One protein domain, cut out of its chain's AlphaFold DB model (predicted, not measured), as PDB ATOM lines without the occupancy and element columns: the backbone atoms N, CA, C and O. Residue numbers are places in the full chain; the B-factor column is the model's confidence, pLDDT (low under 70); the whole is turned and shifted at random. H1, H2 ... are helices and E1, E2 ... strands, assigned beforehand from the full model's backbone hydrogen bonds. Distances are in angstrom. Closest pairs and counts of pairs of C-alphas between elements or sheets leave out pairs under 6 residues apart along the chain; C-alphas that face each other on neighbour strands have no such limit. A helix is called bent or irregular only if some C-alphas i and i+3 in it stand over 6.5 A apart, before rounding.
ATOM      1  N   PRO A   2     142.392 113.280 186.221       79.81
ATOM      2  CA  PRO A   2     141.048 113.591 185.724       79.81
ATOM      3  C   PRO A   2     140.980 114.847 184.847       79.81
ATOM      4  O   PRO A   2     140.447 114.791 183.742       79.81
ATOM      5  N   GLU A   3     141.577 115.953 185.290       82.81
ATOM      6  CA  GLU A   3     141.492 117.239 184.595       82.81
ATOM      7  C   GLU A   3     142.239 117.213 183.257       82.81
ATOM      8  O   GLU A   3     141.699 117.641 182.240       82.81
ATOM      9  N   ILE A   4     143.450 116.643 183.236       84.19
ATOM     10  CA  ILE A   4     144.252 116.501 182.010       84.19
ATOM     11  C   ILE A   4     143.556 115.566 181.020       84.19
ATOM     12  O   ILE A   4     143.418 115.907 179.848       84.19
ATOM     13  N   ASN A   5     143.082 114.409 181.488       86.88
ATOM     14  CA  ASN A   5     142.426 113.421 180.635       86.88
ATOM     15  C   ASN A   5     141.127 113.966 180.037       86.88
ATOM     16  O   ASN A   5     140.857 113.725 178.863       86.88
ATOM     17  N   SER A   6     140.364 114.747 180.806       88.81
ATOM     18  CA  SER A   6     139.165 115.415 180.302       88.81
ATOM     19  C   SER A   6     139.489 116.522 179.298       88.81
ATOM     20  O   SER A   6     138.765 116.660 178.318       88.81
ATOM     21  N   PHE A   7     140.534 117.319 179.534       88.75
ATOM     22  CA  PHE A   7     140.884 118.441 178.660       88.75
ATOM     23  C   PHE A   7     141.501 117.980 177.334       88.75
ATOM     24  O   PHE A   7     141.184 118.517 176.278       88.75
ATOM     25  N   LEU A   8     142.364 116.963 177.387       88.56
ATOM     26  CA  LEU A   8     143.112 116.451 176.237       88.56
ATOM     27  C   LEU A   8     142.436 115.258 175.544       88.56
ATOM     28  O   LEU A   8     142.974 114.745 174.566       88.56
ATOM     29  N   ASN A   9     141.284 114.798 176.047       89.62
ATOM     30  CA  ASN A   9     140.639 113.551 175.620       89.62
ATOM     31  C   ASN A   9     141.636 112.369 175.609       89.62
ATOM     32  O   ASN A   9     141.820 111.681 174.604       89.62
ATOM     33  N   ALA A  10     142.331 112.190 176.735       88.81
ATOM     34  CA  ALA A  10     143.466 111.280 176.891       88.81
ATOM     35  C   ALA A  10     143.277 110.307 178.071       88.81
ATOM     36  O   ALA A  10     142.265 110.326 178.769       88.81
ATOM     37  N   SER A  11     144.247 109.417 178.294       87.69
ATOM     38  CA  SER A  11     144.205 108.398 179.356       87.69
ATOM     39  C   SER A  11     145.535 108.282 180.105       87.69
ATOM     40  O   SER A  11     146.048 107.189 180.308       87.69
ATOM     41  N   PHE A  12     146.084 109.420 180.533       85.81
ATOM     42  CA  PHE A  12     147.311 109.474 181.322       85.81
ATOM     43  C   PHE A  12     147.095 108.979 182.754       85.81
ATOM     44  O   PHE A  12     146.087 109.303 183.414       85.81
ATOM     45  N   VAL A  13     148.079 108.234 183.252       78.94
ATOM     46  CA  VAL A  13     148.100 107.663 184.604       78.94
ATOM     47  C   VAL A  13     148.926 108.493 185.591       78.94
ATOM     48  O   VAL A  13     148.811 108.284 186.794       78.94
ATOM     49  N   GLY A  14     149.661 109.503 185.121       73.38
ATOM     50  CA  GLY A  14     150.391 110.462 185.952       73.38
ATOM     51  C   GLY A  14     151.773 109.982 186.384       73.38
ATOM     52  O   GLY A  14     152.201 110.286 187.498       73.38
ATOM     53  N   VAL A  15     152.458 109.227 185.522       75.00
ATOM     54  CA  VAL A  15     153.855 108.814 185.734       75.00
ATOM     55  C   VAL A  15     154.827 109.796 185.081       75.00
ATOM     56  O   VAL A  15     154.471 110.504 184.140       75.00
ATOM     57  N   LYS A  16     156.077 109.820 185.563       78.62
ATOM     58  CA  LYS A  16     157.150 110.677 185.028       78.62
ATOM     59  C   LYS A  16     157.261 110.594 183.501       78.62
ATOM     60  O   LYS A  16     157.419 111.621 182.852       78.62
ATOM     61  N   ASP A  17     157.151 109.387 182.954       83.94
ATOM     62  CA  ASP A  17     157.356 109.118 181.527       83.94
ATOM     63  C   ASP A  17     156.274 109.753 180.636       83.94
ATOM     64  O   ASP A  17     156.495 109.969 179.449       83.94
ATOM     65  N   GLU A  18     155.122 110.124 181.204       88.25
ATOM     66  CA  GLU A  18     154.053 110.825 180.485       88.25
ATOM     67  C   GLU A  18     154.209 112.352 180.528       88.25
ATOM     68  O   GLU A  18     153.537 113.052 179.770       88.25
ATOM     69  N   ALA A  19     155.076 112.894 181.394       88.88
ATOM     70  CA  ALA A  19     155.150 114.334 181.650       88.88
ATOM     71  C   ALA A  19     155.488 115.137 180.386       88.88
ATOM     72  O   ALA A  19     154.847 116.149 180.101       88.88
ATOM     73  N   GLU A  20     156.451 114.655 179.601       89.94
ATOM     74  CA  GLU A  20     156.855 115.288 178.346       89.94
ATOM     75  C   GLU A  20     155.729 115.246 177.303       89.94
ATOM     76  O   GLU A  20     155.406 116.264 176.694       89.94
ATOM     77  N   GLN A  21     155.068 114.092 177.147       91.19
ATOM     78  CA  GLN A  21     153.962 113.918 176.204       91.19
ATOM     79  C   GLN A  21     152.771 114.819 176.553       91.19
ATOM     80  O   GLN A  21     152.190 115.442 175.664       91.19
ATOM     81  N   ILE A  22     152.420 114.906 177.839       91.19
ATOM     82  CA  ILE A  22     151.380 115.810 178.335       91.19
ATOM     83  C   ILE A  22     151.764 117.257 178.015       91.19
ATOM     84  O   ILE A  22     150.971 117.987 177.422       91.19
ATOM     85  N   ALA A  23     152.980 117.672 178.379       92.94
ATOM     86  CA  ALA A  23     153.444 119.039 178.179       92.94
ATOM     87  C   ALA A  23     153.481 119.427 176.699       92.94
ATOM     88  O   ALA A  23     153.029 120.517 176.349       92.94
ATOM     89  N   LYS A  24     153.912 118.511 175.824       93.00
ATOM     90  CA  LYS A  24     153.926 118.721 174.376       93.00
ATOM     91  C   LYS A  24     152.554 119.146 173.849       93.00
ATOM     92  O   LYS A  24     152.480 120.086 173.065       93.00
ATOM     93  N   GLN A  25     151.473 118.505 174.298       93.56
ATOM     94  CA  GLN A  25     150.127 118.857 173.835       93.56
ATOM     95  C   GLN A  25     149.734 120.289 174.212       93.56
ATOM     96  O   GLN A  25     149.077 120.966 173.428       93.56
ATOM     97  N   PHE A  26     150.172 120.781 175.371       94.06
ATOM     98  CA  PHE A  26     149.954 122.173 175.771       94.06
ATOM     99  C   PHE A  26     150.901 123.149 175.059       94.06
ATOM    100  O   PHE A  26     150.498 124.271 174.743       94.06
ATOM    101  N   PHE A  27     152.141 122.749 174.773       95.12
ATOM    102  CA  PHE A  27     153.084 123.565 174.005       95.12
ATOM    103  C   PHE A  27     152.609 123.772 172.565       95.12
ATOM    104  O   PHE A  27     152.677 124.893 172.062       95.12
ATOM    105  N   ASP A  28     152.018 122.743 171.950       93.31
ATOM    106  CA  ASP A  28     151.368 122.837 170.635       93.31
ATOM    107  C   ASP A  28     150.181 123.841 170.649       93.31
ATOM    108  O   ASP A  28     149.808 124.377 169.607       93.31
ATOM    109  N   MET A  29     149.625 124.160 171.830       94.19
ATOM    110  CA  MET A  29     148.591 125.191 172.043       94.19
ATOM    111  C   MET A  29     149.159 126.578 172.407       94.19
ATOM    112  O   MET A  29     148.396 127.515 172.646       94.19
ATOM    113  N   GLY A  30     150.485 126.735 172.471       94.56
ATOM    114  CA  GLY A  30     151.163 128.000 172.776       94.56
ATOM    115  C   GLY A  30     151.479 128.242 174.257       94.56
ATOM    116  O   GLY A  30     151.984 129.314 174.602       94.56
ATOM    117  N   VAL A  31     151.223 127.271 175.141       95.69
ATOM    118  CA  VAL A  31     151.665 127.340 176.545       95.69
ATOM    119  C   VAL A  31     153.193 127.273 176.601       95.69
ATOM    120  O   VAL A  31     153.816 126.554 175.831       95.69
ATOM    121  N   LYS A  32     153.813 128.030 177.514       94.56
ATOM    122  CA  LYS A  32     155.279 128.069 177.659       94.56
ATOM    123  C   LYS A  32     155.832 127.061 178.655       94.56
ATOM    124  O   LYS A  32     156.903 126.526 178.449       94.56
ATOM    125  N   ASN A  33     155.124 126.826 179.753       96.50
ATOM    126  CA  ASN A  33     155.566 125.913 180.799       96.50
ATOM    127  C   ASN A  33     154.344 125.213 181.384       96.50
ATOM    128  O   ASN A  33     153.288 125.835 181.523       96.50
ATOM    129  N   VAL A  34     154.484 123.942 181.751       95.50
ATOM    130  CA  VAL A  34     153.384 123.128 182.284       95.50
ATOM    131  C   VAL A  34     153.807 122.528 183.615       95.50
ATOM    132  O   VAL A  34     154.830 121.858 183.694       95.50
ATOM    133  N   LEU A  35     153.004 122.741 184.660       95.25
ATOM    134  CA  LEU A  35     153.154 122.045 185.937       95.25
ATOM    135  C   LEU A  35     152.101 120.939 186.048       95.25
ATOM    136  O   LEU A  35     150.902 121.200 186.155       95.25
ATOM    137  N   ILE A  36     152.567 119.697 186.054       91.88
ATOM    138  CA  ILE A  36     151.772 118.475 186.115       91.88
ATOM    139  C   ILE A  36     151.786 117.989 187.565       91.88
ATOM    140  O   ILE A  36     152.815 117.541 188.067       91.88
ATOM    141  N   LYS A  37     150.652 118.094 188.265       87.94
ATOM    142  CA  LYS A  37     150.564 117.684 189.675       87.94
ATOM    143  C   LYS A  37     150.531 116.160 189.817       87.94
ATOM    144  O   LYS A  37     149.647 115.509 189.256       87.94
ATOM    145  N   GLY A  38     151.372 115.613 190.687       72.81
ATOM    146  CA  GLY A  38     151.443 114.180 191.001       72.81
ATOM    147  C   GLY A  38     150.397 113.678 191.979       72.81
ATOM    148  O   GLY A  38     150.527 112.571 192.490       72.81
ATOM    149  N   GLY A  39     149.347 114.455 192.261       61.34
ATOM    150  CA  GLY A  39     148.258 114.066 193.168       61.34
ATOM    151  C   GLY A  39     147.639 112.688 192.871       61.34
ATOM    152  O   GLY A  39     147.059 112.094 193.778       61.34
ATOM    153  N   HIS A  40     147.847 112.159 191.659       58.12
ATOM    154  CA  HIS A  40     147.361 110.869 191.160       58.12
ATOM    155  C   HIS A  40     148.475 109.853 190.827       58.12
ATOM    156  O   HIS A  40     148.199 108.889 190.122       58.12
ATOM    157  N   SER A  41     149.714 110.073 191.284       63.06
ATOM    158  CA  SER A  41     150.820 109.126 191.089       63.06
ATOM    159  C   SER A  41     150.490 107.747 191.678       63.06
ATOM    160  O   SER A  41     149.751 107.639 192.659       63.06
ATOM    161  N   LEU A  42     151.065 106.694 191.088       62.44
ATOM    162  CA  LEU A  42     150.969 105.316 191.586       62.44
ATOM    163  C   LEU A  42     151.627 105.149 192.966       62.44
ATOM    164  O   LEU A  42     151.253 104.245 193.717       62.44
ATOM    165  N   ASP A  43     152.582 106.017 193.307       71.19
ATOM    166  CA  ASP A  43     153.216 106.021 194.622       71.19
ATOM    167  C   ASP A  43     152.291 106.654 195.674       71.19
ATOM    168  O   ASP A  43     151.892 107.818 195.586       71.19
ATOM    169  N   LYS A  44     151.949 105.864 196.695       77.38
ATOM    170  CA  LYS A  44     151.084 106.278 197.807       77.38
ATOM    171  C   LYS A  44     151.839 106.983 198.936       77.38
ATOM    172  O   LYS A  44     151.189 107.535 199.822       77.38
ATOM    173  N   ASN A  45     153.167 106.973 198.922       85.50
ATOM    174  CA  ASN A  45     154.012 107.556 199.962       85.50
ATOM    175  C   ASN A  45     154.541 108.938 199.577       85.50
ATOM    176  O   ASN A  45     154.855 109.734 200.459       85.50
ATOM    177  N   GLU A  46     154.596 109.242 198.282       88.94
ATOM    178  CA  GLU A  46     155.135 110.496 197.761       88.94
ATOM    179  C   GLU A  46     154.106 111.271 196.927       88.94
ATOM    180  O   GLU A  46     153.106 110.748 196.425       88.94
ATOM    181  N   ALA A  47     154.330 112.577 196.809       89.94
ATOM    182  CA  ALA A  47     153.574 113.457 195.933       89.94
ATOM    183  C   ALA A  47     154.547 114.262 195.066       89.94
ATOM    184  O   ALA A  47     155.058 115.294 195.505       89.94
ATOM    185  N   THR A  48     154.764 113.813 193.832       91.19
ATOM    186  CA  THR A  48     155.764 114.388 192.917       91.19
ATOM    187  C   THR A  48     155.118 115.218 191.821       91.19
ATOM    188  O   THR A  48     154.419 114.674 190.976       91.19
ATOM    189  N   ASP A  49     155.370 116.523 191.794       93.06
ATOM    190  CA  ASP A  49     154.917 117.381 190.695       93.06
ATOM    191  C   ASP A  49     156.032 117.546 189.656       93.06
ATOM    192  O   ASP A  49     157.206 117.629 190.019       93.06
ATOM    193  N   TYR A  50     155.669 117.613 188.373       93.75
ATOM    194  CA  TYR A  50     156.608 117.766 187.261       93.75
ATOM    195  C   TYR A  50     156.390 119.105 186.559       93.75
ATOM    196  O   TYR A  50     155.331 119.338 185.979       93.75
ATOM    197  N   LEU A  51     157.382 119.992 186.610       96.06
ATOM    198  CA  LEU A  51     157.429 121.200 185.789       96.06
ATOM    199  C   LEU A  51     158.175 120.878 184.500       96.06
ATOM    200  O   LEU A  51     159.344 120.505 184.553       96.06
ATOM    201  N   VAL A  52     157.516 121.067 183.366       96.06
ATOM    202  CA  VAL A  52     158.118 120.942 182.041       96.06
ATOM    203  C   VAL A  52     158.248 122.335 181.439       96.06
ATOM    204  O   VAL A  52     157.259 123.073 181.363       96.06
ATOM    205  N   LEU A  53     159.470 122.698 181.058       96.06
ATOM    206  CA  LEU A  53     159.784 123.949 180.368       96.06
ATOM    207  C   LEU A  53     159.609 123.787 178.851       96.06
ATOM    208  O   LEU A  53     159.636 122.664 178.351       96.06
ATOM    209  N   ASP A  54     159.464 124.884 178.105       92.12
ATOM    210  CA  ASP A  54     159.367 124.853 176.630       92.12
ATOM    211  C   ASP A  54     160.601 124.242 175.942       92.12
ATOM    212  O   ASP A  54     160.506 123.745 174.821       92.12
ATOM    213  N   SER A  55     161.740 124.208 176.634       92.88
ATOM    214  CA  SER A  55     162.947 123.468 176.253       92.88
ATOM    215  C   SER A  55     162.818 121.942 176.378       92.88
ATOM    216  O   SER A  55     163.781 121.234 176.089       92.88
ATOM    217  N   PHE A  56     161.664 121.440 176.830       90.44
ATOM    218  CA  PHE A  56     161.425 120.062 177.271       90.44
ATOM    219  C   PHE A  56     162.265 119.629 178.484       90.44
ATOM    220  O   PHE A  56     162.308 118.450 178.832       90.44
ATOM    221  N   GLU A  57     162.893 120.571 179.192       93.69
ATOM    222  CA  GLU A  57     163.525 120.281 180.477       93.69
ATOM    223  C   GLU A  57     162.460 119.959 181.535       93.69
ATOM    224  O   GLU A  57     161.496 120.707 181.720       93.69
ATOM    225  N   VAL A  58     162.648 118.842 182.245       93.38
ATOM    226  CA  VAL A  58     161.725 118.363 183.279       93.38
ATOM    227  C   VAL A  58     162.356 118.523 184.659       93.38
ATOM    228  O   VAL A  58     163.383 117.919 184.972       93.38
ATOM    229  N   HIS A  59     161.684 119.269 185.530       94.88
ATOM    230  CA  HIS A  59     162.009 119.374 186.948       94.88
ATOM    231  C   HIS A  59     160.960 118.651 187.787       94.88
ATOM    232  O   HIS A  59     159.764 118.795 187.550       94.88
ATOM    233  N   SER A  60     161.409 117.904 188.794       93.56
ATOM    234  CA  SER A  60     160.520 117.212 189.732       93.56
ATOM    235  C   SER A  60     160.591 117.844 191.118       93.56
ATOM    236  O   SER A  60     161.658 118.266 191.563       93.56
ATOM    237  N   PHE A  61     159.441 117.909 191.787       94.81
ATOM    238  CA  PHE A  61     159.297 118.445 193.137       94.81
ATOM    239  C   PHE A  61     158.532 117.439 193.986       94.81
ATOM    240  O   PHE A  61     157.318 117.275 193.831       94.81
ATOM    241  N   THR A  62     159.251 116.766 194.877       93.62
ATOM    242  CA  THR A  62     158.728 115.659 195.680       93.62
ATOM    243  C   THR A  62     158.613 116.059 197.137       93.62
ATOM    244  O   THR A  62     159.540 116.622 197.714       93.62
ATOM    245  N   THR A  63     157.485 115.715 197.747       93.56
ATOM    246  CA  THR A  63     157.293 115.748 199.200       93.56
ATOM    247  C   THR A  63     156.680 114.425 199.649       93.56
ATOM    248  O   THR A  63     155.997 113.775 198.846       93.56
ATOM    249  N   PRO A  64     156.819 114.040 200.929       92.31
ATOM    250  CA  PRO A  64     156.004 112.972 201.488       92.31
ATOM    251  C   PRO A  64     154.514 113.261 201.283       92.31
ATOM    252  O   PRO A  64     154.059 114.411 201.340       92.31
ATOM    253  N   ARG A  65     153.728 112.217 201.038       89.81
ATOM    254  CA  ARG A  65     152.279 112.330 200.947       89.81
ATOM    255  C   ARG A  65     151.695 112.430 202.351       89.81
ATOM    256  O   ARG A  65     151.917 111.576 203.205       89.81
ATOM    257  N   VAL A  66     150.911 113.475 202.585       89.19
ATOM    258  CA  VAL A  66     150.190 113.657 203.847       89.19
ATOM    259  C   VAL A  66     148.857 112.921 203.762       89.19
ATOM    260  O   VAL A  66     148.033 113.234 202.903       89.19
TER     261      VAL A  66
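What this domain is: This is residues 2 to 66 of the 129 residues of the protein "Phos_pyr_kin domain-containing protein" of Epsilonproteobacteria bacterium (UniProt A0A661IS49). A three-stranded antiparallel sheet has one helix, H2, lying slantwise over one face, while a short helix, H1, sits away from the sheet and comes near H2 at Leu 8. The 65 printed residues hold two named helices and then three named strands, H1 H2 E1 E2 E3, of mixed class. The sheet's order is E1 - E2 - E3. The whole is compact, with a radius of gyration of the C-alphas of 11.6 A and spans of 34 by 24 by 16 A.

How they stand to each other: H1, residues 2 to 8, is close to but not clearly touching H2, residues 16 to 27; their closest C-alphas, of Leu 8 and Gln 25, are 7.8 A apart. They run the same way at a steep tilt of 46 degrees. H1 is not on the sheet of E1, residues 33 to 36, E2, residues 46 to 53, and E3, residues 58 to 64. H2 is on it, at a height over the sheet of 8.3 A, making two layers, a helix on one face of a sheet. H2 lies over E1 and E2, and stands at 42 degrees to E1 on the local plane, slantwise to the strands. The closest C-alphas of H2 and E1 are those of Ala 23 and Val 34, 5.8 A apart. The strands form a meander, each the antiparallel neighbour of the one before. In the hairpin E1 and E2, N 34 and O 52 are within hydrogen-bond range at 2.9 A; in the hairpin E2 and E3, N 51 and O 59 are at 2.8 A. In H1 every O i to N i+4 pair is within hydrogen-bond range; in H2, 5 of 8 are.

Where its parts are: H1 begins at C-alpha 2, (141.048, 113.591, 185.724), and is 10.1 A long. H2 is 17.4 A long and only just irregular, with C-alphas 17 and 20 at 7.0 A. E1 measures 9.9 A, E2 22.5 A and E3 19.8 A, ending at C-alpha 64, (156.004, 112.972, 201.488).

The domain as a whole: The C-alphas farthest apart, of Asp 28 and Val 66, are 34.5 A from each other. The printed part has no cut and no long link. Mean pLDDT of the printed part is 87.7; residues 39 to 42 are under 70.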